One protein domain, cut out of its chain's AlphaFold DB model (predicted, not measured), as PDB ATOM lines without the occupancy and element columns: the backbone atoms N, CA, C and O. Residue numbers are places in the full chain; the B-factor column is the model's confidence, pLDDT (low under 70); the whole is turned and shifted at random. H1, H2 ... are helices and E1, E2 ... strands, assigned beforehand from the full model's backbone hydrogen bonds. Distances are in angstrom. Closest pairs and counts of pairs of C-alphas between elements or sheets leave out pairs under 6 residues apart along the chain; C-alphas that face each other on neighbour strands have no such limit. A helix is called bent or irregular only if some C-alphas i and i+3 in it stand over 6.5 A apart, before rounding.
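This is residues 9 to 201 of the 203 residues of the protein "UDP-2,3-diacylglucosamine hydrolase" of Rhodobacteraceae bacterium 4F10 (UniProt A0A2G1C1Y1). A small parallel sheet, E1, E2 and E3, has the helices H1 and H2 side by side along it, and the hairpin of E4 and E5 reaches out from the body near the sheet's other side. Beyond the ends at which the three strands finish, H4, H5 and H6 form a U, while H7 stands off from the other helices after a long link. The printed part has 193 residues, with seven named helices and five named strands in the order E1 H1 E2 H2 E3 H3 E4 E5 H4 H5 H6 H7. The class is mixed, helices and strands, with one sheet in the order E1 E2 E3, parallel, and an antiparallel pair, E4 and E5. It is compact, with a radius of gyration of the C-alphas of 17.2 A, and spans 48 by 42 by 31 A.

The sheet holds E1, residues 9 to 12, beginning at C-alpha 9 (158.988, 146.550, 145.593); E2, residues 43 to 49, 16.0 A long; and E3, residues 84 to 87. H1 is residues 22 to 39, 24.9 A, only just irregular, with C-alphas 24 and 27 6.7 A apart; H2 is residues 68 to 79, 15.9 A; H3 is residues 98 to 102. E4 is residues 112 to 116 and E5 residues 119 to 123. H4 is residues 134 to 143, H5 residues 146 to 153, and H6 residues 157 to 175, 26.6 A, beginning at C-alpha 157 (160.318, 180.699, 157.795). H7, residues 189 to 200, 17.3 A, ends at C-alpha 200 (177.106, 152.015, 128.576).

E1 and E2 are parallel at 27 degrees, with N 47 and O 10 2.8 A apart, within hydrogen-bond range. E2 and E3 are parallel at 16 degrees, with N 87 and O 48 at 2.8 A. E1, H1, E2 and E2, H2, E3 are strand-helix-strand units, parallel neighbours joined through a helix, each with a right-handed crossover. H1 only grazes the sheet with residues 32 to 39, and H2 with residues 74 to 78. H1 touches H2, closest at the C-alphas of Val 33 and Val 70, 5.9 A, at a shallow tilt of 17 degrees, the same way. H3 is near H2. The hairpin E4 and E5 is antiparallel at 152 degrees, with N 114 and O 121 at 2.8 A. H5 is close to but not clearly touching H4, with the C-alphas of Phe 143 and Gln 149 closest at 6.7 A, and likewise H6, with those of Phe 152 and Gly 160 at 6.8 A. H6 and H7 are apart. In H2, H3, H4 and H5 every O i to N i+4 pair is within hydrogen-bond range; H1 has 12 of 14, H6 14 of 15 and H7 7 of 8.

The C-alphas farthest apart, those of Asp 118 and His 156, are 49.4 A from each other. The printed part has no cut. The links E2 to H2 and H6 to H7 are long, and residues 174 to 184 stand free. The mean pLDDT of the printed part is 92.9; residues 173 to 180 are under 70.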
ATOM      1  N   VAL A   9     158.295 145.262 145.678       98.06
ATOM      2  CA  VAL A   9     158.988 146.550 145.593       98.06
ATOM      3  C   VAL A   9     157.990 147.603 145.138       98.06
ATOM      4  O   VAL A   9     157.346 147.426 144.104       98.06
ATOM      5  N   TYR A  10     157.876 148.691 145.894       98.50
ATOM      6  CA  TYR A  10     156.953 149.780 145.593       98.50
ATOM      7  C   TYR A  10     157.693 151.049 145.193       98.50
ATOM      8  O   TYR A  10     158.739 151.367 145.753       98.50
ATOM      9  N   PHE A  11     157.106 151.784 144.252       98.38
ATOM     10  CA  PHE A  11     157.578 153.084 143.791       98.38
ATOM     11  C   PHE A  11     156.431 154.088 143.885       98.38
ATOM     12  O   PHE A  11     155.303 153.770 143.506       98.38
ATOM     13  N   ALA A  12     156.720 155.289 144.371       98.25
ATOM     14  CA  ALA A  12     155.814 156.431 144.341       98.25
ATOM     15  C   ALA A  12     156.601 157.716 144.083       98.25
ATOM     16  O   ALA A  12     157.756 157.813 144.483       98.25
ATOM     17  N   SER A  13     155.980 158.699 143.447       96.81
ATOM     18  CA  SER A  13     156.576 160.003 143.140       96.81
ATOM     19  C   SER A  13     155.479 161.055 142.979       96.81
ATOM     20  O   SER A  13     154.291 160.710 143.017       96.81
ATOM     21  N   ASP A  14     155.865 162.324 142.839       94.69
ATOM     22  CA  ASP A  14     155.020 163.406 142.309       94.69
ATOM     23  C   ASP A  14     153.678 163.570 143.047       94.69
ATOM     24  O   ASP A  14     152.612 163.790 142.462       94.69
ATOM     25  N   GLN A  15     153.707 163.456 144.378       96.25
ATOM     26  CA  GLN A  15     152.523 163.685 145.209       96.25
ATOM     27  C   GLN A  15     152.259 165.178 145.414       96.25
ATOM     28  O   GLN A  15     151.100 165.571 145.554       96.25
ATOM     29  N   HIS A  16     153.298 166.017 145.437       95.69
ATOM     30  CA  HIS A  16     153.236 167.469 145.641       95.69
ATOM     31  C   HIS A  16     152.272 167.881 146.757       95.69
ATOM     32  O   HIS A  16     151.327 168.657 146.558       95.69
ATOM     33  N   LEU A  17     152.422 167.286 147.936       96.44
ATOM     34  CA  LEU A  17     151.576 167.601 149.077       96.44
ATOM     35  C   LEU A  17     151.740 169.084 149.447       96.44
ATOM     36  O   LEU A  17     152.850 169.590 149.565       96.44
ATOM     37  N   GLY A  18     150.624 169.783 149.639       93.81
ATOM     38  CA  GLY A  18     150.561 171.217 149.932       93.81
ATOM     39  C   GLY A  18     149.936 172.049 148.809       93.81
ATOM     40  O   GLY A  18     149.335 173.081 149.100       93.81
ATOM     41  N   ALA A  19     149.991 171.580 147.557       93.25
ATOM     42  CA  ALA A  19     149.410 172.278 146.408       93.25
ATOM     43  C   ALA A  19     147.994 171.807 146.018       93.25
ATOM     44  O   ALA A  19     147.624 170.652 146.244       93.25
ATOM     45  N   PRO A  20     147.205 172.654 145.333       91.75
ATOM     46  CA  PRO A  20     147.395 174.105 145.203       91.75
ATOM     47  C   PRO A  20     147.033 174.855 146.497       91.75
ATOM     48  O   PRO A  20     147.473 175.980 146.705       91.75
ATOM     49  N   THR A  21     146.248 174.223 147.371       92.94
ATOM     50  CA  THR A  21     145.943 174.686 148.727       92.94
ATOM     51  C   THR A  21     145.969 173.498 149.684       92.94
ATOM     52  O   THR A  21     145.920 172.341 149.255       92.94
ATOM     53  N   SER A  22     146.002 173.762 150.991       91.31
ATOM     54  CA  SER A  22     145.950 172.701 152.002       91.31
ATOM     55  C   SER A  22     144.662 171.876 151.914       91.31
ATOM     56  O   SER A  22     144.718 170.653 152.006       91.31
ATOM     57  N   GLU A  23     143.518 172.514 151.663       95.50
ATOM     58  CA  GLU A  23     142.210 171.860 151.543       95.50
ATOM     59  C   GLU A  23     142.163 170.937 150.323       95.50
ATOM     60  O   GLU A  23     141.735 169.790 150.431       95.50
ATOM     61  N   ALA A  24     142.654 171.407 149.173       95.44
ATOM     62  CA  ALA A  24     142.707 170.610 147.949       95.44
ATOM     63  C   ALA A  24     143.776 169.504 148.012       95.44
ATOM     64  O   ALA A  24     143.622 168.444 147.404       95.44
ATOM     65  N   SER A  25     144.860 169.728 148.759       95.81
ATOM     66  CA  SER A  25     145.899 168.724 148.978       95.81
ATOM     67  C   SER A  25     145.471 167.629 149.955       95.81
ATOM     68  O   SER A  25     145.995 166.520 149.871       95.81
ATOM     69  N   PHE A  26     144.568 167.915 150.894       96.50
ATOM     70  CA  PHE A  26     144.259 166.995 151.987       96.50
ATOM     71  C   PHE A  26     143.688 165.641 151.518       96.50
ATOM     72  O   PHE A  26     144.209 164.612 151.950       96.50
ATOM     73  N   PRO A  27     142.730 165.565 150.569       97.62
ATOM     74  CA  PRO A  27     142.278 164.278 150.031       97.62
ATOM     75  C   PRO A  27     143.402 163.464 149.375       97.62
ATOM     76  O   PRO A  27     143.427 162.235 149.477       97.62
ATOM     77  N   ARG A  28     144.365 164.136 148.726       96.94
ATOM     78  CA  ARG A  28     145.539 163.487 148.125       96.94
ATOM     79  C   ARG A  28     146.486 162.948 149.198       96.94
ATOM     80  O   ARG A  28     146.914 161.803 149.088       96.94
ATOM     81  N   GLU A  29     146.723 163.715 150.263       98.06
ATOM     82  CA  GLU A  29     147.462 163.252 151.445       98.06
ATOM     83  C   GLU A  29     146.808 161.994 152.039       98.06
ATOM     84  O   GLU A  29     147.478 160.985 152.248       98.06
ATOM     85  N   GLN A  30     145.487 162.009 152.245       98.06
ATOM     86  CA  GLN A  30     144.752 160.863 152.790       98.06
ATOM     87  C   GLN A  30     144.852 159.626 151.892       98.06
ATOM     88  O   GLN A  30     145.052 158.515 152.392       98.06
ATOM     89  N   LYS A  31     144.746 159.809 150.572       98.38
ATOM     90  CA  LYS A  31     144.905 158.722 149.605       98.38
ATOM     91  C   LYS A  31     146.312 158.129 149.667       98.38
ATOM     92  O   LYS A  31     146.441 156.909 149.711       98.38
ATOM     93  N   PHE A  32     147.343 158.969 149.739       98.56
ATOM     94  CA  PHE A  32     148.727 158.514 149.838       98.56
ATOM     95  C   PHE A  32     149.001 157.768 151.151       98.56
ATOM     96  O   PHE A  32     149.576 156.684 151.131       98.56
ATOM     97  N   VAL A  33     148.507 158.268 152.288       98.62
ATOM     98  CA  VAL A  33     148.619 157.571 153.584       98.62
ATOM     99  C   VAL A  33     147.877 156.231 153.572       98.62
ATOM    100  O   VAL A  33     148.363 155.250 154.131       98.62
ATOM    101  N   THR A  34     146.709 156.170 152.931       98.62
ATOM    102  CA  THR A  34     145.950 154.919 152.778       98.62
ATOM    103  C   THR A  34     146.732 153.916 151.935       98.62
ATOM    104  O   THR A  34     146.893 152.773 152.346       98.62
ATOM    105  N   TRP A  35     147.308 154.361 150.819       98.69
ATOM    106  CA  TRP A  35     148.185 153.530 150.001       98.69
ATOM    107  C   TRP A  35     149.405 153.032 150.789       98.69
ATOM    108  O   TRP A  35     149.695 151.840 150.753       98.69
ATOM    109  N   LEU A  36     150.056 153.894 151.579       98.69
ATOM    110  CA  LEU A  36     151.164 153.506 152.460       98.69
ATOM    111  C   LEU A  36     150.760 152.409 153.463       98.69
ATOM    112  O   LEU A  36     151.532 151.481 153.698       98.69
ATOM    113  N   ASN A  37     149.545 152.471 154.023       98.44
ATOM    114  CA  ASN A  37     149.018 151.409 154.893       98.44
ATOM    115  C   ASN A  37     148.838 150.077 154.163       98.44
ATOM    116  O   ASN A  37     149.041 149.016 154.757       98.44
ATOM    117  N   ASP A  38     148.421 150.121 152.903       98.31
ATOM    118  CA  ASP A  38     148.198 148.915 152.120       98.31
ATOM    119  C   ASP A  38     149.512 148.271 151.697       98.31
ATOM    120  O   ASP A  38     149.704 147.080 151.943       98.31
ATOM    121  N   VAL A  39     150.449 149.052 151.158       98.06
ATOM    122  CA  VAL A  39     151.742 148.523 150.706       98.06
ATOM    123  C   VAL A  39     152.621 148.064 151.863       98.06
ATOM    124  O   VAL A  39     153.384 147.120 151.699       98.06
ATOM    125  N   LYS A  40     152.486 148.644 153.066       97.62
ATOM    126  CA  LYS A  40     153.219 148.186 154.261       97.62
ATOM    127  C   LYS A  40     153.039 146.681 154.517       97.62
ATOM    128  O   LYS A  40     153.949 146.036 155.038       97.62
ATOM    129  N   LYS A  41     151.884 146.110 154.161       97.62
ATOM    130  CA  LYS A  41     151.547 144.699 154.422       97.62
ATOM    131  C   LYS A  41     152.512 143.743 153.712       97.62
ATOM    132  O   LYS A  41     152.928 142.740 154.290       97.62
ATOM    133  N   ASP A  42     152.916 144.071 152.489       97.94
ATOM    134  CA  ASP A  42     153.727 143.209 151.630       97.94
ATOM    135  C   ASP A  42     154.959 143.907 151.025       97.94
ATOM    136  O   ASP A  42     155.634 143.323 150.186       97.94
ATOM    137  N   ALA A  43     155.325 145.110 151.470       98.25
ATOM    138  CA  ALA A  43     156.542 145.776 151.013       98.25
ATOM    139  C   ALA A  43     157.807 145.053 151.510       98.25
ATOM    140  O   ALA A  43     157.957 144.770 152.704       98.25
ATOM    141  N   GLU A  44     158.709 144.774 150.570       97.88
ATOM    142  CA  GLU A  44     160.133 144.520 150.808       97.88
ATOM    143  C   GLU A  44     160.884 145.847 150.935       97.88
ATOM    144  O   GLU A  44     161.772 145.977 151.760       97.88
ATOM    145  N   VAL A  45     160.533 146.834 150.106       98.31
ATOM    146  CA  VAL A  45     161.144 148.168 150.074       98.31
ATOM    147  C   VAL A  45     160.191 149.153 149.399       98.31
ATOM    148  O   VAL A  45     159.445 148.788 148.483       98.31
ATOM    149  N   ILE A  46     160.239 150.409 149.842       98.75
ATOM    150  CA  ILE A  46     159.501 151.521 149.246       98.75
ATOM    151  C   ILE A  46     160.491 152.565 148.724       98.75
ATOM    152  O   ILE A  46     161.306 153.106 149.468       98.75
ATOM    153  N   PHE A  47     160.396 152.875 147.441       98.75
ATOM    154  CA  PHE A  47     161.129 153.952 146.795       98.75
ATOM    155  C   PHE A  47     160.212 155.163 146.617       98.75
ATOM    156  O   PHE A  47     159.158 155.060 145.989       98.75
ATOM    157  N   ILE A  48     160.620 156.312 147.150       98.62
ATOM    158  CA  ILE A  48     159.941 157.594 146.950       98.62
ATOM    159  C   ILE A  48     160.809 158.427 146.010       98.62
ATOM    160  O   ILE A  48     161.871 158.901 146.403       98.62
ATOM    161  N   LEU A  49     160.390 158.559 144.753       98.00
ATOM    162  CA  LEU A  49     161.158 159.176 143.672       98.00
ATOM    163  C   LEU A  49     160.860 160.671 143.541       98.00
ATOM    164  O   LEU A  49     160.535 161.142 142.457       98.00
ATOM    165  N   GLY A  50     160.973 161.405 144.643       96.19
ATOM    166  CA  GLY A  50     160.891 162.863 144.662       96.19
ATOM    167  C   GLY A  50     159.496 163.439 144.497       96.19
ATOM    168  O   GLY A  50     158.506 162.727 144.298       96.19
ATOM    169  N   ASP A  51     159.455 164.757 144.642       96.31
ATOM    170  CA  ASP A  51     158.270 165.605 144.605       96.31
ATOM    171  C   ASP A  51     157.151 165.096 145.523       96.31
ATOM    172  O   ASP A  51     155.962 165.070 145.185       96.31
ATOM    173  N   LEU A  52     157.536 164.672 146.730       97.56
ATOM    174  CA  LEU A  52     156.585 164.279 147.765       97.56
ATOM    175  C   LEU A  52     155.848 165.509 148.298       97.56
ATOM    176  O   LEU A  52     154.628 165.469 148.478       97.56
ATOM    177  N   PHE A  53     156.567 166.610 148.515       97.19
ATOM    178  CA  PHE A  53     155.995 167.886 148.924       97.19
ATOM    179  C   PHE A  53     155.948 168.841 147.736       97.19
ATOM    180  O   PHE A  53     156.722 168.741 146.793       97.19
ATOM    181  N   ASP A  54     155.006 169.781 147.759       95.00
ATOM    182  CA  ASP A  54     154.994 170.859 146.769       95.00
ATOM    183  C   ASP A  54     156.150 171.839 146.999       95.00
ATOM    184  O   ASP A  54     156.648 172.463 146.073       95.00
ATOM    185  N   PHE A  55     156.597 171.989 148.240       95.81
ATOM    186  CA  PHE A  55     157.765 172.790 148.547       95.81
ATOM    187  C   PHE A  55     158.368 172.338 149.870       95.81
ATOM    188  O   PHE A  55     157.680 172.335 150.897       95.81
ATOM    189  N   TRP A  56     159.660 172.018 149.853       96.62
ATOM    190  CA  TRP A  56     160.414 171.660 151.047       96.62
ATOM    191  C   TRP A  56     161.680 172.506 151.177       96.62
ATOM    192  O   TRP A  56     162.463 172.630 150.235       96.62
ATOM    193  N   PHE A  57     161.890 173.083 152.360       96.75
ATOM    194  CA  PHE A  57     163.127 173.775 152.715       96.75
ATOM    195  C   PHE A  57     163.478 173.522 154.174       96.75
ATOM    196  O   PHE A  57     162.696 173.852 155.069       96.75
ATOM    197  N   GLU A  58     164.673 172.998 154.416       96.19
ATOM    198  CA  GLU A  58     165.176 172.761 155.764       96.19
ATOM    199  C   GLU A  58     165.926 173.991 156.285       96.19
ATOM    200  O   GLU A  58     167.068 174.282 155.918       96.19
ATOM    201  N   TYR A  59     165.290 174.726 157.201       95.62
ATOM    202  CA  TYR A  59     166.027 175.628 158.080       95.62
ATOM    203  C   TYR A  59     166.781 174.804 159.125       95.62
ATOM    204  O   TYR A  59     166.446 173.661 159.412       95.62
ATOM    205  N   LYS A  60     167.758 175.428 159.793       92.12
ATOM    206  CA  LYS A  60     168.603 174.756 160.798       92.12
ATOM    207  C   LYS A  60     167.808 174.043 161.907       92.12
ATOM    208  O   LYS A  60     168.293 173.068 162.461       92.12
ATOM    209  N   THR A  61     166.646 174.573 162.277       92.38
ATOM    210  CA  THR A  61     165.817 174.059 163.380       92.38
ATOM    211  C   THR A  61     164.333 174.003 163.026       92.38
ATOM    212  O   THR A  61     163.505 173.813 163.913       92.38
ATOM    213  N   VAL A  62     163.972 174.262 161.766       94.25
ATOM    214  CA  VAL A  62     162.575 174.385 161.332       94.25
ATOM    215  C   VAL A  62     162.419 173.738 159.963       94.25
ATOM    216  O   VAL A  62     163.181 174.022 159.044       94.25
ATOM    217  N   VAL A  63     161.385 172.922 159.823       95.00
ATOM    218  CA  VAL A  63     160.894 172.416 158.539       95.00
ATOM    219  C   VAL A  63     159.488 172.971 158.284       95.00
ATOM    220  O   VAL A  63     158.841 173.429 159.236       95.00
ATOM    221  N   PRO A  64     158.993 172.986 157.034       94.38
ATOM    222  CA  PRO A  64     157.665 173.507 156.736       94.38
ATOM    223  C   PRO A  64     156.588 172.780 157.551       94.38
ATOM    224  O   PRO A  64     156.582 171.553 157.642       94.38
ATOM    225  N   LYS A  65     155.651 173.536 158.139       93.25
ATOM    226  CA  LYS A  65     154.536 172.932 158.880       93.25
ATOM    227  C   LYS A  65     153.624 172.156 157.924       93.25
ATOM    228  O   LYS A  65     153.326 172.629 156.829       93.25
ATOM    229  N   GLY A  66     153.079 171.042 158.398       91.19
ATOM    230  CA  GLY A  66     152.161 170.200 157.634       91.19
ATOM    231  C   GLY A  66     152.676 168.772 157.528       91.19
ATOM    232  O   GLY A  66     153.627 168.401 158.206       91.19
ATOM    233  N   PHE A  67     151.996 167.963 156.715       94.38
ATOM    234  CA  PHE A  67     152.423 166.613 156.316       94.38
ATOM    235  C   PHE A  67     152.659 165.606 157.447       94.38
ATOM    236  O   PHE A  67     153.162 164.511 157.205       94.38
ATOM    237  N   VAL A  68     152.270 165.944 158.679       96.06
ATOM    238  CA  VAL A  68     152.517 165.141 159.885       96.06
ATOM    239  C   VAL A  68     151.986 163.717 159.727       96.06
ATOM    240  O   VAL A  68     152.594 162.779 160.233       96.06
ATOM    241  N   ARG A  69     150.882 163.522 158.994       97.44
ATOM    242  CA  ARG A  69     150.319 162.184 158.756       97.44
ATOM    243  C   ARG A  69     151.223 161.342 157.867       97.44
ATOM    244  O   ARG A  69     151.438 160.173 158.168       97.44
ATOM    245  N   VAL A  70     151.746 161.930 156.794       98.19
ATOM    246  CA  VAL A  70     152.671 161.253 155.879       98.19
ATOM    247  C   VAL A  70     154.007 161.013 156.563       98.19
ATOM    248  O   VAL A  70     154.454 159.873 156.591       98.19
ATOM    249  N   LEU A  71     154.589 162.033 157.195       98.25
ATOM    250  CA  LEU A  71     155.843 161.904 157.943       98.25
ATOM    251  C   LEU A  71     155.733 160.836 159.039       98.25
ATOM    252  O   LEU A  71     156.574 159.946 159.110       98.25
ATOM    253  N   GLY A  72     154.651 160.850 159.824       98.31
ATOM    254  CA  GLY A  72     154.396 159.837 160.847       98.31
ATOM    255  C   GLY A  72     154.208 158.431 160.270       98.31
ATOM    256  O   GLY A  72     154.687 157.461 160.851       98.31
ATOM    257  N   LYS A  73     153.562 158.303 159.103       98.62
ATOM    258  CA  LYS A  73     153.402 157.011 158.420       98.62
ATOM    259  C   LYS A  73     154.731 156.472 157.882       98.62
ATOM    260  O   LYS A  73     154.975 155.275 157.994       98.62
ATOM    261  N   LEU A  74     155.583 157.332 157.323       98.69
ATOM    262  CA  LEU A  74     156.931 156.961 156.879       98.69
ATOM    263  C   LEU A  74     157.804 156.538 158.070       98.69
ATOM    264  O   LEU A  74     158.404 155.470 158.001       98.69
ATOM    265  N   ALA A  75     157.751 157.313 159.162       98.62
ATOM    266  CA  ALA A  75     158.131 156.945 160.532       98.62
ATOM    267  C   ALA A  75     157.856 155.473 160.855       98.62
ATOM    268  O   ALA A  75     158.725 154.606 160.902       98.62
ATOM    269  N   GLU A  76     156.567 155.192 161.001       98.56
ATOM    270  CA  GLU A  76     156.044 153.901 161.428       98.56
ATOM    271  C   GLU A  76     156.389 152.742 160.474       98.56
ATOM    272  O   GLU A  76     156.552 151.595 160.903       98.56
ATOM    273  N   ILE A  77     156.467 152.992 159.164       98.62
ATOM    274  CA  ILE A  77     156.909 151.980 158.197       98.62
ATOM    275  C   ILE A  77     158.395 151.690 158.400       98.62
ATOM    276  O   ILE A  77     158.776 150.519 158.493       98.62
ATOM    277  N   LYS A  78     159.222 152.732 158.504       98.44
ATOM    278  CA  LYS A  78     160.664 152.580 158.653       98.44
ATOM    279  C   LYS A  78     161.032 151.896 159.971       98.44
ATOM    280  O   LYS A  78     161.822 150.952 159.960       98.44
ATOM    281  N   ASP A  79     160.376 152.273 161.064       98.25
ATOM    282  CA  ASP A  79     160.544 151.654 162.385       98.25
ATOM    283  C   ASP A  79     160.099 150.186 162.411       98.25
ATOM    284  O   ASP A  79     160.628 149.386 163.181       98.25
ATOM    285  N   SER A  80     159.178 149.783 161.525       97.94
ATOM    286  CA  SER A  80     158.801 148.371 161.367       97.94
ATOM    287  C   SER A  80     159.836 147.519 160.618       97.94
ATOM    288  O   SER A  80     159.617 146.328 160.407       97.94
ATOM    289  N   GLY A  81     160.961 148.117 160.216       97.62
ATOM    290  CA  GLY A  81     162.072 147.444 159.545       97.62
ATOM    291  C   GLY A  81     162.000 147.465 158.020       97.62
ATOM    292  O   GLY A  81     162.937 146.997 157.378       97.62
ATOM    293  N   ILE A  82     160.945 148.033 157.425       98.31
ATOM    294  CA  ILE A  82     160.813 148.137 155.968       98.31
ATOM    295  C   ILE A  82     161.718 149.277 155.470       98.31
ATOM    296  O   ILE A  82     161.545 150.426 155.887       98.31
ATOM    297  N   PRO A  83     162.695 149.006 154.588       98.12
ATOM    298  CA  PRO A  83     163.511 150.037 153.970       98.12
ATOM    299  C   PRO A  83     162.664 151.019 153.160       98.12
ATOM    300  O   PRO A  83     161.805 150.630 152.366       98.12
ATOM    301  N   ILE A  84     162.971 152.301 153.330       98.75
ATOM    302  CA  ILE A  84     162.463 153.383 152.496       98.75
ATOM    303  C   ILE A  84     163.680 154.113 151.942       98.75
ATOM    304  O   ILE A  84     164.612 154.385 152.696       98.75
ATOM    305  N   TYR A  85     163.673 154.421 150.649       98.69
ATOM    306  CA  TYR A  85     164.692 155.243 150.000       98.69
ATOM    307  C   TYR A  85     164.027 156.456 149.367       98.69
ATOM    308  O   TYR A  85     163.068 156.301 148.606       98.69
ATOM    309  N   PHE A  86     164.537 157.647 149.664       98.62
ATOM    310  CA  PHE A  86     164.020 158.892 149.115       98.62
ATOM    311  C   PHE A  86     164.980 159.444 148.064       98.62
ATOM    312  O   PHE A  86     166.184 159.516 148.295       98.62
ATOM    313  N   PHE A  87     164.462 159.849 146.910       98.19
ATOM    314  CA  PHE A  87     165.212 160.567 145.885       98.19
ATOM    315  C   PHE A  87     164.693 161.984 145.825       98.19
ATOM    316  O   PHE A  87     163.492 162.195 145.750       98.19
ATOM    317  N   VAL A  88     165.589 162.956 145.847       96.62
ATOM    318  CA  VAL A  88     165.205 164.363 145.823       96.62
ATOM    319  C   VAL A  88     164.707 164.746 144.433       96.62
ATOM    320  O   VAL A  88     165.417 164.539 143.447       96.62
ATOM    321  N   GLY A  89     163.495 165.304 144.380       94.44
ATOM    322  CA  GLY A  89     162.932 165.940 143.190       94.44
ATOM    323  C   GLY A  89     163.171 167.448 143.159       94.44
ATOM    324  O   GLY A  89     163.888 168.003 143.999       94.44
ATOM    325  N   ASN A  90     162.586 168.141 142.185       92.25
ATOM    326  CA  ASN A  90     162.778 169.583 142.043       92.25
ATOM    327  C   ASN A  90     162.005 170.423 143.068       92.25
ATOM    328  O   ASN A  90     162.430 171.544 143.361       92.25
ATOM    329  N   HIS A  91     160.916 169.900 143.635       93.56
ATOM    330  CA  HIS A  91     160.160 170.556 144.710       93.56
ATOM    331  C   HIS A  91     160.747 170.287 146.105       93.56
ATOM    332  O   HIS A  91     160.572 171.089 147.027       93.56
ATOM    333  N   ASP A  92     161.518 169.206 146.229       91.88
ATOM    334  CA  ASP A  92     162.180 168.783 147.466       91.88
ATOM    335  C   ASP A  92     163.683 169.126 147.487       91.88
ATOM    336  O   ASP A  92     164.435 168.617 148.315       91.88
ATOM    337  N   LEU A  93     164.146 169.985 146.570       90.81
ATOM    338  CA  LEU A  93     165.566 170.244 146.276       90.81
ATOM    339  C   LEU A  93     166.413 170.651 147.496       90.81
ATOM    340  O   LEU A  93     167.631 170.459 147.503       90.81
ATOM    341  N   TRP A  94     165.775 171.244 148.503       94.94
ATOM    342  CA  TRP A  94     166.395 171.702 149.747       94.94
ATOM    343  C   TRP A  94     166.136 170.771 150.935       94.94
ATOM    344  O   TRP A  94     166.193 171.199 152.088       94.94
ATOM    345  N   MET A  95     165.848 169.501 150.648       94.88
ATOM    346  CA  MET A  95     166.005 168.419 151.605       94.88
ATOM    347  C   MET A  95     167.494 168.221 151.894       94.88
ATOM    348  O   MET A  95     168.321 168.230 150.978       94.88
ATOM    349  N   HIS A  96     167.839 168.084 153.167       92.88
ATOM    350  CA  HIS A  96     169.205 167.860 153.606       92.88
ATOM    351  C   HIS A  96     169.241 166.598 154.450       92.88
ATOM    352  O   HIS A  96     169.292 165.501 153.905       92.88
ATOM    353  N   ASP A  97     169.193 166.744 155.766       94.44
ATOM    354  CA  ASP A  97     169.436 165.651 156.694       94.44
ATOM    355  C   ASP A  97     168.214 165.312 157.548       94.44
ATOM    356  O   ASP A  97     168.281 164.358 158.319       94.44
ATOM    357  N   TYR A  98     167.083 166.013 157.393       96.44
ATOM    358  CA  TYR A  98     165.886 165.757 158.201       96.44
ATOM    359  C   TYR A  98     165.380 164.316 158.052       96.44
ATOM    360  O   TYR A  98     165.172 163.628 159.046       96.44
ATOM    361  N   PHE A  99     165.230 163.815 156.821       97.62
ATOM    362  CA  PHE A  99     164.777 162.434 156.589       97.62
ATOM    363  C   PHE A  99     165.792 161.404 157.099       97.62
ATOM    364  O   PHE A  99     165.406 160.387 157.681       97.62
ATOM    365  N   GLU A 100     167.084 161.679 156.934       97.56
ATOM    366  CA  GLU A 100     168.144 160.775 157.376       97.56
ATOM    367  C   GLU A 100     168.240 160.718 158.905       97.56
ATOM    368  O   GLU A 100     168.357 159.633 159.466       97.56
ATOM    369  N   LYS A 101     168.157 161.868 159.583       96.94
ATOM    370  CA  LYS A 101     168.334 161.990 161.037       96.94
ATOM    371  C   LYS A 101     167.075 161.682 161.832       96.94
ATOM    372  O   LYS A 101     167.169 161.022 162.861       96.94
ATOM    373  N   GLU A 102     165.920 162.164 161.381       96.50
ATOM    374  CA  GLU A 102     164.664 162.046 162.132       96.50
ATOM    375  C   GLU A 102     163.885 160.783 161.758       96.50
ATOM    376  O   GLU A 102     163.183 160.227 162.598       96.50
ATOM    377  N   LEU A 103     163.995 160.319 160.507       97.38
ATOM    378  CA  LEU A 103     163.216 159.177 160.010       97.38
ATOM    379  C   LEU A 103     164.079 157.945 159.709       97.38
ATOM    380  O   LEU A 103     163.529 156.893 159.397       97.38
ATOM    381  N   ASN A 104     165.413 158.041 159.778       98.00
ATOM    382  CA  ASN A 104     166.344 156.996 159.330       98.00
ATOM    383  C   ASN A 104     166.130 156.572 157.861       98.00
ATOM    384  O   ASN A 104     166.355 155.411 157.504       98.00
ATOM    385  N   ILE A 105     165.675 157.491 157.006       98.50
ATOM    386  CA  ILE A 105     165.423 157.255 155.578       98.50
ATOM    387  C   ILE A 105     166.590 157.841 154.775       98.50
ATOM    388  O   ILE A 105     166.747 159.060 154.788       98.50
ATOM    389  N   PRO A 106     167.393 157.026 154.062       98.06
ATOM    390  CA  PRO A 106     168.456 157.540 153.204       98.06
ATOM    391  C   PRO A 106     167.913 158.434 152.084       98.06
ATOM    392  O   PRO A 106     166.917 158.082 151.435       98.06
ATOM    393  N   VAL A 107     168.604 159.549 151.837       98.06
ATOM    394  CA  VAL A 107     168.233 160.554 150.833       98.06
ATOM    395  C   VAL A 107     169.266 160.588 149.707       98.06
ATOM    396  O   VAL A 107     170.462 160.763 149.923       98.06
ATOM    397  N   PHE A 108     168.805 160.447 148.466       97.75
ATOM    398  CA  PHE A 108     169.647 160.463 147.275       97.75
ATOM    399  C   PHE A 108     169.366 161.688 146.406       97.75
ATOM    400  O   PHE A 108     168.249 161.914 145.952       97.75
ATOM    401  N   HIS A 109     170.415 162.448 146.094       95.38
ATOM    402  CA  HIS A 109     170.346 163.621 145.208       95.38
ATOM    403  C   HIS A 109     170.706 163.311 143.745       95.38
ATOM    404  O   HIS A 109     170.769 164.209 142.903       95.38
ATOM    405  N   SER A 110     170.995 162.049 143.435       94.69
ATOM    406  CA  SER A 110     171.354 161.583 142.096       94.69
ATOM    407  C   SER A 110     170.857 160.155 141.871       94.69
ATOM    408  O   SER A 110     170.669 159.423 142.850       94.69
ATOM    409  N   PRO A 111     170.656 159.732 140.606       96.44
ATOM    410  CA  PRO A 111     170.248 158.368 140.309       96.44
ATOM    411  C   PRO A 111     171.217 157.339 140.891       96.44
ATOM    412  O   PRO A 111     172.434 157.508 140.809       96.44
ATOM    413  N   GLN A 112     170.664 156.269 141.445       97.50
ATOM    414  CA  GLN A 112     171.388 155.186 142.095       97.50
ATOM    415  C   GLN A 112     171.072 153.854 141.417       97.50
ATOM    416  O   GLN A 112     169.983 153.652 140.875       97.50
ATOM    417  N   GLU A 113     172.026 152.932 141.466       96.25
ATOM    418  CA  GLU A 113     171.851 151.588 140.927       96.25
ATOM    419  C   GLU A 113     171.423 150.613 142.025       96.25
ATOM    420  O   GLU A 113     172.064 150.518 143.071       96.25
ATOM    421  N   PHE A 114     170.373 149.835 141.768       96.62
ATOM    422  CA  PHE A 114     169.908 148.783 142.666       96.62
ATOM    423  C   PHE A 114     169.809 147.466 141.925       96.62
ATOM    424  O   PHE A 114     169.104 147.352 140.928       96.62
ATOM    425  N   LYS A 115     170.457 146.430 142.453       96.06
ATOM    426  CA  LYS A 115     170.159 145.058 142.042       96.06
ATOM    427  C   LYS A 115     168.954 144.566 142.840       96.06
ATOM    428  O   LYS A 115     169.043 144.480 144.067       96.06
ATOM    429  N   ILE A 116     167.850 144.262 142.167       95.56
ATOM    430  CA  ILE A 116     166.607 143.762 142.761       95.56
ATOM    431  C   ILE A 116     166.303 142.414 142.115       95.56
ATOM    432  O   ILE A 116     166.029 142.342 140.916       95.56
ATOM    433  N   ASN A 117     166.370 141.349 142.911       92.75
ATOM    434  CA  ASN A 117     166.440 139.977 142.419       92.75
ATOM    435  C   ASN A 117     167.586 139.857 141.396       92.75
ATOM    436  O   ASN A 117     168.700 140.329 141.640       92.75
ATOM    437  N   ASP A 118     167.302 139.293 140.225       92.50
ATOM    438  CA  ASP A 118     168.281 139.117 139.150       92.50
ATOM    439  C   ASP A 118     168.296 140.262 138.128       92.50
ATOM    440  O   ASP A 118     168.918 140.142 137.076       92.50
ATOM    441  N   LYS A 119     167.641 141.389 138.434       93.62
ATOM    442  CA  LYS A 119     167.572 142.567 137.558       93.62
ATOM    443  C   LYS A 119     168.309 143.752 138.164       93.62
ATOM    444  O   LYS A 119     168.332 143.915 139.389       93.62
ATOM    445  N   LEU A 120     168.905 144.586 137.321       95.44
ATOM    446  CA  LEU A 120     169.542 145.819 137.747       95.44
ATOM    447  C   LEU A 120     168.618 146.998 137.397       95.44
ATOM    448  O   LEU A 120     167.948 147.035 136.379       95.44
ATOM    449  N   PHE A 121     168.520 147.968 138.293       96.06
ATOM    450  CA  PHE A 121     167.653 149.126 138.124       96.06
ATOM    451  C   PHE A 121     168.484 150.385 138.287       96.06
ATOM    452  O   PHE A 121     169.243 150.499 139.248       96.06
ATOM    453  N   LEU A 122     168.314 151.340 137.376       96.44
ATOM    454  CA  LEU A 122     168.764 152.713 137.567       96.44
ATOM    455  C   LEU A 122     167.567 153.533 138.050       96.44
ATOM    456  O   LEU A 122     166.621 153.751 137.298       96.44
ATOM    457  N   ILE A 123     167.600 153.951 139.312       97.25
ATOM    458  CA  ILE A 123     166.474 154.598 139.991       97.25
ATOM    459  C   ILE A 123     166.850 156.042 140.311       97.25
ATOM    460  O   ILE A 123     167.919 156.303 140.853       97.25
ATOM    461  N   GLY A 124     165.971 156.983 139.983       96.25
ATOM    462  CA  GLY A 124     166.095 158.402 140.306       96.25
ATOM    463  C   GLY A 124     164.793 159.133 139.993       96.25
ATOM    464  O   GLY A 124     163.924 158.552 139.350       96.25
ATOM    465  N   HIS A 125     164.662 160.385 140.435       94.88
ATOM    466  CA  HIS A 125     163.478 161.201 140.142       94.88
ATOM    467  C   HIS A 125     163.380 161.536 138.640       94.88
ATOM    468  O   HIS A 125     162.443 161.115 137.976       94.88
ATOM    469  N   GLY A 126     164.401 162.189 138.069       90.94
ATOM    470  CA  GLY A 126     164.513 162.385 136.613       90.94
ATOM    471  C   GLY A 126     164.753 163.829 136.173       90.94
ATOM    472  O   GLY A 126     165.305 164.065 135.097       90.94
ATOM    473  N   ASP A 127     164.419 164.795 137.021       88.38
ATOM    474  CA  ASP A 127     164.578 166.223 136.757       88.38
ATOM    475  C   ASP A 127     165.996 166.608 136.290       88.38
ATOM    476  O   ASP A 127     167.029 166.249 136.870       88.38
ATOM    477  N   GLY A 128     166.070 167.392 135.215       85.06
ATOM    478  CA  GLY A 128     167.344 167.893 134.705       85.06
ATOM    479  C   GLY A 128     168.304 166.808 134.199       85.06
ATOM    480  O   GLY A 128     169.472 167.120 133.942       85.06
ATOM    481  N   LEU A 129     167.854 165.562 134.019       87.94
ATOM    482  CA  LEU A 129     168.574 164.563 133.231       87.94
ATOM    483  C   LEU A 129     168.338 164.825 131.730       87.94
ATOM    484  O   LEU A 129     167.766 165.839 131.336       87.94
ATOM    485  N   GLY A 130     168.870 163.974 130.854       86.62
ATOM    486  CA  GLY A 130     168.630 164.133 129.413       86.62
ATOM    487  C   GLY A 130     169.320 165.336 128.755       86.62
ATOM    488  O   GLY A 130     169.999 166.134 129.410       86.62
ATOM    489  N   PRO A 131     169.213 165.464 127.424       82.75
ATOM    490  CA  PRO A 131     169.557 166.707 126.743       82.75
ATOM    491  C   PRO A 131     168.425 167.733 126.924       82.75
ATOM    492  O   PRO A 131     167.346 167.404 127.396       82.75
ATOM    493  N   GLY A 132     168.662 168.994 126.568       84.81
ATOM    494  CA  GLY A 132     167.624 170.026 126.674       84.81
ATOM    495  C   GLY A 132     167.405 170.548 128.097       84.81
ATOM    496  O   GLY A 132     168.336 170.542 128.907       84.81
ATOM    497  N   ASP A 133     166.208 171.090 128.330       81.81
ATOM    498  CA  ASP A 133     165.752 171.718 129.577       81.81
ATOM    499  C   ASP A 133     166.765 172.685 130.217       81.81
ATOM    500  O   ASP A 133     167.161 172.636 131.387       81.81
ATOM    501  N   LYS A 134     167.276 173.582 129.369       84.50
ATOM    502  CA  LYS A 134     168.295 174.561 129.766       84.50
ATOM    503  C   LYS A 134     167.761 175.531 130.822       84.50
ATOM    504  O   LYS A 134     168.555 176.037 131.612       84.50
ATOM    505  N   GLY A 135     166.455 175.813 130.807       85.19
ATOM    506  CA  GLY A 135     165.793 176.704 131.759       85.19
ATOM    507  C   GLY A 135     165.844 176.131 133.169       85.19
ATOM    508  O   GLY A 135     166.476 176.727 134.046       85.19
ATOM    509  N   TYR A 136     165.287 174.935 133.353       86.56
ATOM    510  CA  TYR A 136     165.323 174.236 134.630       86.56
ATOM    511  C   TYR A 136     166.754 173.982 135.112       86.56
ATOM    512  O   TYR A 136     167.078 174.312 136.245       86.56
ATOM    513  N   LYS A 137     167.666 173.496 134.256       89.38
ATOM    514  CA  LYS A 137     169.068 173.236 134.652       89.38
ATOM    515  C   LYS A 137     169.777 174.487 135.170       89.38
ATOM    516  O   LYS A 137     170.572 174.408 136.109       89.38
ATOM    517  N   ARG A 138     169.498 175.656 134.579       90.50
ATOM    518  CA  ARG A 138     170.005 176.945 135.075       90.50
ATOM    519  C   ARG A 138     169.370 177.310 136.412       90.50
ATOM    520  O   ARG A 138     170.101 177.690 137.320       90.50
ATOM    521  N   MET A 139     168.053 177.164 136.544       90.25
ATOM    522  CA  MET A 139     167.337 177.414 137.797       90.25
ATOM    523  C   MET A 139     167.848 176.508 138.924       90.25
ATOM    524  O   MET A 139     168.233 177.018 139.971       90.25
ATOM    525  N   LYS A 140     167.964 175.196 138.679       91.00
ATOM    526  CA  LYS A 140     168.537 174.214 139.607       91.00
ATOM    527  C   LYS A 140     169.919 174.657 140.069       91.00
ATOM    528  O   LYS A 140     170.157 174.697 141.265       91.00
ATOM    529  N   LYS A 141     170.801 175.086 139.156       92.62
ATOM    530  CA  LYS A 141     172.138 175.600 139.510       92.62
ATOM    531  C   LYS A 141     172.092 176.830 140.422       92.62
ATOM    532  O   LYS A 141     172.953 176.966 141.285       92.62
ATOM    533  N   VAL A 142     171.127 177.731 140.230       93.44
ATOM    534  CA  VAL A 142     170.943 178.895 141.111       93.44
ATOM    535  C   VAL A 142     170.431 178.450 142.479       93.44
ATOM    536  O   VAL A 142     170.994 178.848 143.494       93.44
ATOM    537  N   PHE A 143     169.413 177.591 142.523       91.81
ATOM    538  CA  PHE A 143     168.793 177.143 143.772       91.81
ATOM    539  C   PHE A 143     169.697 176.222 144.596       91.81
ATOM    540  O   PHE A 143     169.600 176.212 145.821       91.81
ATOM    541  N   THR A 144     170.609 175.480 143.963       92.00
ATOM    542  CA  THR A 144     171.613 174.666 144.663       92.00
ATOM    543  C   THR A 144     172.902 175.420 144.985       92.00
ATOM    544  O   THR A 144     173.799 174.855 145.608       92.00
ATOM    545  N   PHE A 145     173.028 176.693 144.595       96.06
ATOM    546  CA  PHE A 145     174.216 177.475 144.918       96.06
ATOM    547  C   PHE A 145     174.268 177.769 146.431       96.06
ATOM    548  O   PHE A 145     173.319 178.363 146.955       96.06
ATOM    549  N   PRO A 146     175.364 177.440 147.151       95.06
ATOM    550  CA  PRO A 146     175.407 177.567 148.610       95.06
ATOM    551  C   PRO A 146     175.111 178.975 149.131       95.06
ATOM    552  O   PRO A 146     174.440 179.126 150.148       95.06
ATOM    553  N   LEU A 147     175.554 180.022 148.424       96.44
ATOM    554  CA  LEU A 147     175.246 181.401 148.812       96.44
ATOM    555  C   LEU A 147     173.753 181.714 148.649       96.44
ATOM    556  O   LEU A 147     173.194 182.415 149.485       96.44
ATOM    557  N   PHE A 148     173.099 181.185 147.610       95.50
ATOM    558  CA  PHE A 148     171.659 181.366 147.420       95.50
ATOM    559  C   PHE A 148     170.877 180.716 148.563       95.50
ATOM    560  O   PHE A 148     170.054 181.378 149.187       95.50
ATOM    561  N   GLN A 149     171.188 179.460 148.890       95.06
ATOM    562  CA  GLN A 149     170.569 178.746 150.011       95.06
ATOM    563  C   GLN A 149     170.828 179.457 151.342       95.06
ATOM    564  O   GLN A 149     169.916 179.631 152.149       95.06
ATOM    565  N   TRP A 150     172.060 179.928 151.553       95.12
ATOM    566  CA  TRP A 150     172.425 180.690 152.742       95.12
ATOM    567  C   TRP A 150     171.619 181.990 152.861       95.12
ATOM    568  O   TRP A 150     171.101 182.267 153.940       95.12
ATOM    569  N   MET A 151     171.462 182.752 151.771       96.00
ATOM    570  CA  MET A 151     170.638 183.967 151.748       96.00
ATOM    571  C   MET A 151     169.158 183.654 151.977       96.00
ATOM    572  O   MET A 151     168.513 184.319 152.783       96.00
ATOM    573  N   PHE A 152     168.621 182.627 151.311       95.56
ATOM    574  CA  PHE A 152     167.223 182.222 151.465       95.56
ATOM    575  C   PHE A 152     166.911 181.815 152.910       95.56
ATOM    576  O   PHE A 152     165.873 182.189 153.448       95.56
ATOM    577  N   ARG A 153     167.850 181.138 153.584       95.00
ATOM    578  CA  ARG A 153     167.716 180.730 154.989       95.00
ATOM    579  C   ARG A 153     167.560 181.903 155.965       95.00
ATOM    580  O   ARG A 153     167.054 181.695 157.063       95.00
ATOM    581  N   TRP A 154     168.001 183.110 155.604       95.44
ATOM    582  CA  TRP A 154     167.810 184.311 156.430       95.44
ATOM    583  C   TRP A 154     166.409 184.911 156.316       95.44
ATOM    584  O   TRP A 154     166.025 185.718 157.165       95.44
ATOM    585  N   LEU A 155     165.622 184.517 155.311       95.75
ATOM    586  CA  LEU A 155     164.202 184.840 155.291       95.75
ATOM    587  C   LEU A 155     163.521 184.093 156.432       95.75
ATOM    588  O   LEU A 155     163.656 182.876 156.544       95.75
ATOM    589  N   HIS A 156     162.759 184.817 157.253       96.69
ATOM    590  CA  HIS A 156     161.933 184.204 158.290       96.69
ATOM    591  C   HIS A 156     161.116 183.040 157.690       96.69
ATOM    592  O   HIS A 156     160.561 183.236 156.603       96.69
ATOM    593  N   PRO A 157     161.004 181.868 158.350       95.94
ATOM    594  CA  PRO A 157     160.318 180.699 157.795       95.94
ATOM    595  C   PRO A 157     158.936 180.992 157.209       95.94
ATOM    596  O   PRO A 157     158.652 180.582 156.088       95.94
ATOM    597  N   ASP A 158     158.120 181.802 157.885       95.12
ATOM    598  CA  ASP A 158     156.794 182.192 157.377       95.12
ATOM    599  C   ASP A 158     156.830 182.988 156.061       95.12
ATOM    600  O   ASP A 158     155.878 182.945 155.283       95.12
ATOM    601  N   LEU A 159     157.914 183.721 155.796       96.38
ATOM    602  CA  LEU A 159     158.105 184.472 154.554       96.38
ATOM    603  C   LEU A 159     158.735 183.596 153.471       96.38
ATOM    604  O   LEU A 159     158.240 183.569 152.345       96.38
ATOM    605  N   GLY A 160     159.806 182.873 153.811       95.75
ATOM    606  CA  GLY A 160     160.529 182.018 152.870       95.75
ATOM    607  C   GLY A 160     159.660 180.875 152.355       95.75
ATOM    608  O   GLY A 160     159.530 180.709 151.144       95.75
ATOM    609  N   VAL A 161     158.977 180.151 153.248       95.38
ATOM    610  CA  VAL A 161     158.076 179.052 152.863       95.38
ATOM    611  C   VAL A 161     156.917 179.563 152.012       95.38
ATOM    612  O   VAL A 161     156.624 178.976 150.975       95.38
ATOM    613  N   ARG A 162     156.306 180.696 152.381       94.69
ATOM    614  CA  ARG A 162     155.220 181.299 151.594       94.69
ATOM    615  C   ARG A 162     155.680 181.706 150.193       94.69
ATOM    616  O   ARG A 162     154.948 181.496 149.227       94.69
ATOM    617  N   LEU A 163     156.875 182.285 150.074       95.06
ATOM    618  CA  LEU A 163     157.465 182.635 148.783       95.06
ATOM    619  C   LEU A 163     157.736 181.382 147.940       95.06
ATOM    620  O   LEU A 163     157.374 181.352 146.766       95.06
ATOM    621  N   GLY A 164     158.331 180.351 148.543       93.75
ATOM    622  CA  GLY A 164     158.621 179.078 147.885       93.75
ATOM    623  C   GLY A 164     157.364 178.394 147.350       93.75
ATOM    624  O   GLY A 164     157.295 178.087 146.163       93.75
ATOM    625  N   GLN A 165     156.334 178.263 148.188       93.31
ATOM    626  CA  GLN A 165     155.031 177.707 147.804       93.31
ATOM    627  C   GLN A 165     154.374 178.502 146.671       93.31
ATOM    628  O   GLN A 165     153.885 177.919 145.707       93.31
ATOM    629  N   TYR A 166     154.396 179.837 146.741       92.69
ATOM    630  CA  TYR A 166     153.850 180.675 145.673       92.69
ATOM    631  C   TYR A 166     154.554 180.433 144.328       92.69
ATOM    632  O   TYR A 166     153.891 180.278 143.301       92.69
ATOM    633  N   MET A 167     155.889 180.376 144.329       91.50
ATOM    634  CA  MET A 167     156.674 180.122 143.116       91.50
ATOM    635  C   MET A 167     156.452 178.703 142.580       91.50
ATOM    636  O   MET A 167     156.313 178.529 141.371       91.50
ATOM    637  N   SER A 168     156.375 177.718 143.474       90.62
ATOM    638  CA  SER A 168     156.106 176.317 143.151       90.62
ATOM    639  C   SER A 168     154.765 176.143 142.432       90.62
ATOM    640  O   SER A 168     154.727 175.708 141.278       90.62
ATOM    641  N   VAL A 169     153.668 176.574 143.067       88.06
ATOM    642  CA  VAL A 169     152.312 176.438 142.515       88.06
ATOM    643  C   VAL A 169     152.196 177.165 141.179       88.06
ATOM    644  O   VAL A 169     151.618 176.634 140.232       88.06
ATOM    645  N   LYS A 170     152.771 178.370 141.073       84.19
ATOM    646  CA  LYS A 170     152.734 179.145 139.832       84.19
ATOM    647  C   LYS A 170     153.457 178.436 138.688       84.19
ATOM    648  O   LYS A 170     152.918 178.400 137.589       84.19
ATOM    649  N   ASN A 171     154.642 177.878 138.933       77.81
ATOM    650  CA  ASN A 171     155.378 177.135 137.909       77.81
ATOM    651  C   ASN A 171     154.616 175.878 137.479       77.81
ATOM    652  O   ASN A 171     154.489 175.624 136.286       77.81
ATOM    653  N   LYS A 172     154.038 175.142 138.435       72.38
ATOM    654  CA  LYS A 172     153.290 173.915 138.155       72.38
ATOM    655  C   LYS A 172     152.035 174.145 137.316       72.38
ATOM    656  O   LYS A 172     151.753 173.368 136.411       72.38
ATOM    657  N   LEU A 173     151.286 175.213 137.596       62.62
ATOM    658  CA  LEU A 173     150.117 175.585 136.791       62.62
ATOM    659  C   LEU A 173     150.485 175.917 135.339       62.62
ATOM    660  O   LEU A 173     149.624 175.850 134.472       62.62
ATOM    661  N   ILE A 174     151.741 176.291 135.084       59.88
ATOM    662  CA  ILE A 174     152.234 176.610 133.743       59.88
ATOM    663  C   ILE A 174     152.724 175.345 133.022       59.88
ATOM    664  O   ILE A 174     152.451 175.206 131.837       59.88
ATOM    665  N   SER A 175     153.415 174.425 133.704       61.28
ATOM    666  CA  SER A 175     154.006 173.234 133.065       61.28
ATOM    667  C   SER A 175     153.079 172.013 132.990       61.28
ATOM    668  O   SER A 175     153.205 171.202 132.077       61.28
ATOM    669  N   GLY A 176     152.118 171.876 133.912       60.00
ATOM    670  CA  GLY A 176     151.354 170.633 134.095       60.00
ATOM    671  C   GLY A 176     150.515 170.173 132.894       60.00
ATOM    672  O   GLY A 176     150.361 168.970 132.698       60.00
ATOM    673  N   ASP A 177     149.998 171.096 132.080       58.34
ATOM    674  CA  ASP A 177     149.194 170.752 130.895       58.34
ATOM    675  C   ASP A 177     150.055 170.385 129.670       58.34
ATOM    676  O   ASP A 177     149.593 169.661 128.780       58.34
ATOM    677  N   GLU A 178     151.302 170.864 129.611       59.88
ATOM    678  CA  GLU A 178     152.237 170.567 128.517       59.88
ATOM    679  C   GLU A 178     152.890 169.188 128.697       59.88
ATOM    680  O   GLU A 178     152.978 168.428 127.731       59.88
ATOM    681  N   ASP A 179     153.233 168.819 129.936       63.31
ATOM    682  CA  ASP A 179     153.906 167.553 130.272       63.31
ATOM    683  C   ASP A 179     152.977 166.320 130.224       63.31
ATOM    684  O   ASP A 179     153.435 165.177 130.216       63.31
ATOM    685  N   ALA A 180     151.655 166.511 130.164       66.62
ATOM    686  CA  ALA A 180     150.689 165.406 130.151       66.62
ATOM    687  C   ALA A 180     150.670 164.608 128.829       66.62
ATOM    688  O   ALA A 180     150.072 163.529 128.757       66.62
ATOM    689  N   LYS A 181     151.277 165.135 127.758       78.56
ATOM    690  CA  LYS A 181     151.275 164.510 126.430       78.56
ATOM    691  C   LYS A 181     152.605 163.813 126.176       78.56
ATOM    692  O   LYS A 181     153.609 164.476 125.975       78.56
ATOM    693  N   PHE A 182     152.578 162.486 126.076       84.94
ATOM    694  CA  PHE A 182     153.740 161.721 125.625       84.94
ATOM    695  C   PHE A 182     154.091 162.085 124.176       84.94
ATOM    696  O   PHE A 182     153.291 161.868 123.262       84.94
ATOM    697  N   LEU A 183     155.292 162.622 123.961       85.69
ATOM    698  CA  LEU A 183     155.729 163.147 122.660       85.69
ATOM    699  C   LEU A 183     156.442 162.099 121.786       85.69
ATOM    700  O   LEU A 183     156.904 162.412 120.685       85.69
ATOM    701  N   GLY A 184     156.513 160.852 122.259       88.06
ATOM    702  CA  GLY A 184     157.251 159.760 121.626       88.06
ATOM    703  C   GLY A 184     158.691 159.663 122.127       88.06
ATOM    704  O   GLY A 184     159.296 160.645 122.546       88.06
ATOM    705  N   GLU A 185     159.270 158.463 122.057       88.00
ATOM    706  CA  GLU A 185     160.569 158.154 122.676       88.00
ATOM    707  C   GLU A 185     161.720 159.075 122.248       88.00
ATOM    708  O   GLU A 185     162.632 159.332 123.035       88.00
ATOM    709  N   ASP A 186     161.686 159.563 121.008       87.06
ATOM    710  CA  ASP A 186     162.732 160.421 120.451       87.06
ATOM    711  C   ASP A 186     162.556 161.894 120.825       87.06
ATOM    712  O   ASP A 186     163.498 162.665 120.680       87.06
ATOM    713  N   ASN A 187     161.398 162.293 121.351       84.56
ATOM    714  CA  ASN A 187     161.144 163.655 121.833       84.56
ATOM    715  C   ASN A 187     161.141 163.741 123.366       84.56
ATOM    716  O   ASN A 187     161.247 164.831 123.921       84.56
ATOM    717  N   GLU A 188     161.103 162.598 124.050       87.50
ATOM    718  CA  GLU A 188     161.214 162.515 125.501       87.50
ATOM    719  C   GLU A 188     162.682 162.484 125.942       87.50
ATOM    720  O   GLU A 188     163.361 161.456 125.947       87.50
ATOM    721  N   TRP A 189     163.188 163.634 126.368       88.12
ATOM    722  CA  TRP A 189     164.531 163.819 126.921       88.12
ATOM    723  C   TRP A 189     164.948 162.799 128.003       88.12
ATOM    724  O   TRP A 189     166.116 162.388 128.028       88.12
ATOM    725  N   LEU A 190     164.021 162.356 128.861       89.94
ATOM    726  CA  LEU A 190     164.260 161.300 129.853       89.94
ATOM    727  C   LEU A 190     164.401 159.914 129.217       89.94
ATOM    728  O   LEU A 190     165.305 159.164 129.582       89.94
ATOM    729  N   VAL A 191     163.584 159.587 128.213       91.38
ATOM    730  CA  VAL A 191     163.726 158.332 127.458       91.38
ATOM    731  C   VAL A 191     165.073 158.306 126.744       91.38
ATOM    732  O   VAL A 191     165.808 157.322 126.842       91.38
ATOM    733  N   GLN A 192     165.468 159.415 126.114       91.88
ATOM    734  CA  GLN A 192     166.792 159.540 125.505       91.88
ATOM    735  C   GLN A 192     167.927 159.379 126.528       91.88
ATOM    736  O   GLN A 192     168.964 158.793 126.219       91.88
ATOM    737  N   TYR A 193     167.768 159.905 127.748       92.88
ATOM    738  CA  TYR A 193     168.733 159.690 128.826       92.88
ATOM    739  C   TYR A 193     168.871 158.207 129.172       92.88
ATOM    740  O   TYR A 193     169.994 157.704 129.228       92.88
ATOM    741  N   CYS A 194     167.749 157.510 129.360       92.94
ATOM    742  CA  CYS A 194     167.732 156.084 129.667       92.94
ATOM    743  C   CYS A 194     168.359 155.255 128.538       92.94
ATOM    744  O   CYS A 194     169.220 154.422 128.814       92.94
ATOM    745  N   LYS A 195     168.031 155.542 127.268       92.75
ATOM    746  CA  LYS A 195     168.659 154.902 126.095       92.75
ATOM    747  C   LYS A 195     170.182 155.083 126.097       92.75
ATOM    748  O   LYS A 195     170.908 154.100 125.992       92.75
ATOM    749  N   ARG A 196     170.680 156.303 126.339       92.00
ATOM    750  CA  ARG A 196     172.131 156.558 126.456       92.00
ATOM    751  C   ARG A 196     172.786 155.819 127.622       92.00
ATOM    752  O   ARG A 196     173.943 155.430 127.529       92.00
ATOM    753  N   LYS A 197     172.083 155.629 128.742       93.44
ATOM    754  CA  LYS A 197     172.610 154.822 129.854       93.44
ATOM    755  C   LYS A 197     172.728 153.349 129.469       93.44
ATOM    756  O   LYS A 197     173.756 152.744 129.774       93.44
ATOM    757  N   LEU A 198     171.755 152.828 128.722       92.38
ATOM    758  CA  LEU A 198     171.763 151.456 128.212       92.38
ATOM    759  C   LEU A 198     172.896 151.169 127.214       92.38
ATOM    760  O   LEU A 198     173.363 150.036 127.158       92.38
ATOM    761  N   GLU A 199     173.399 152.177 126.491       91.69
ATOM    762  CA  GLU A 199     174.600 152.038 125.642       91.69
ATOM    763  C   GLU A 199     175.862 151.714 126.458       91.69
ATOM    764  O   GLU A 199     176.767 151.040 125.971       91.69
ATOM    765  N   THR A 200     175.932 152.192 127.706       89.44
ATOM    766  CA  THR A 200     177.106 152.015 128.576       89.44
ATOM    767  C   THR A 200     177.010 150.796 129.486       89.44
ATOM    768  O   THR A 200     178.029 150.188 129.813       89.44
ATOM    769  N   LYS A 201     175.799 150.445 129.926       88.44
ATOM    770  CA  LYS A 201     175.554 149.353 130.864       88.44
ATOM    771  C   LYS A 201     174.121 148.863 130.717       88.44
ATOM    772  O   LYS A 201     173.198 149.668 130.663       88.44
TER     773      LYS A 201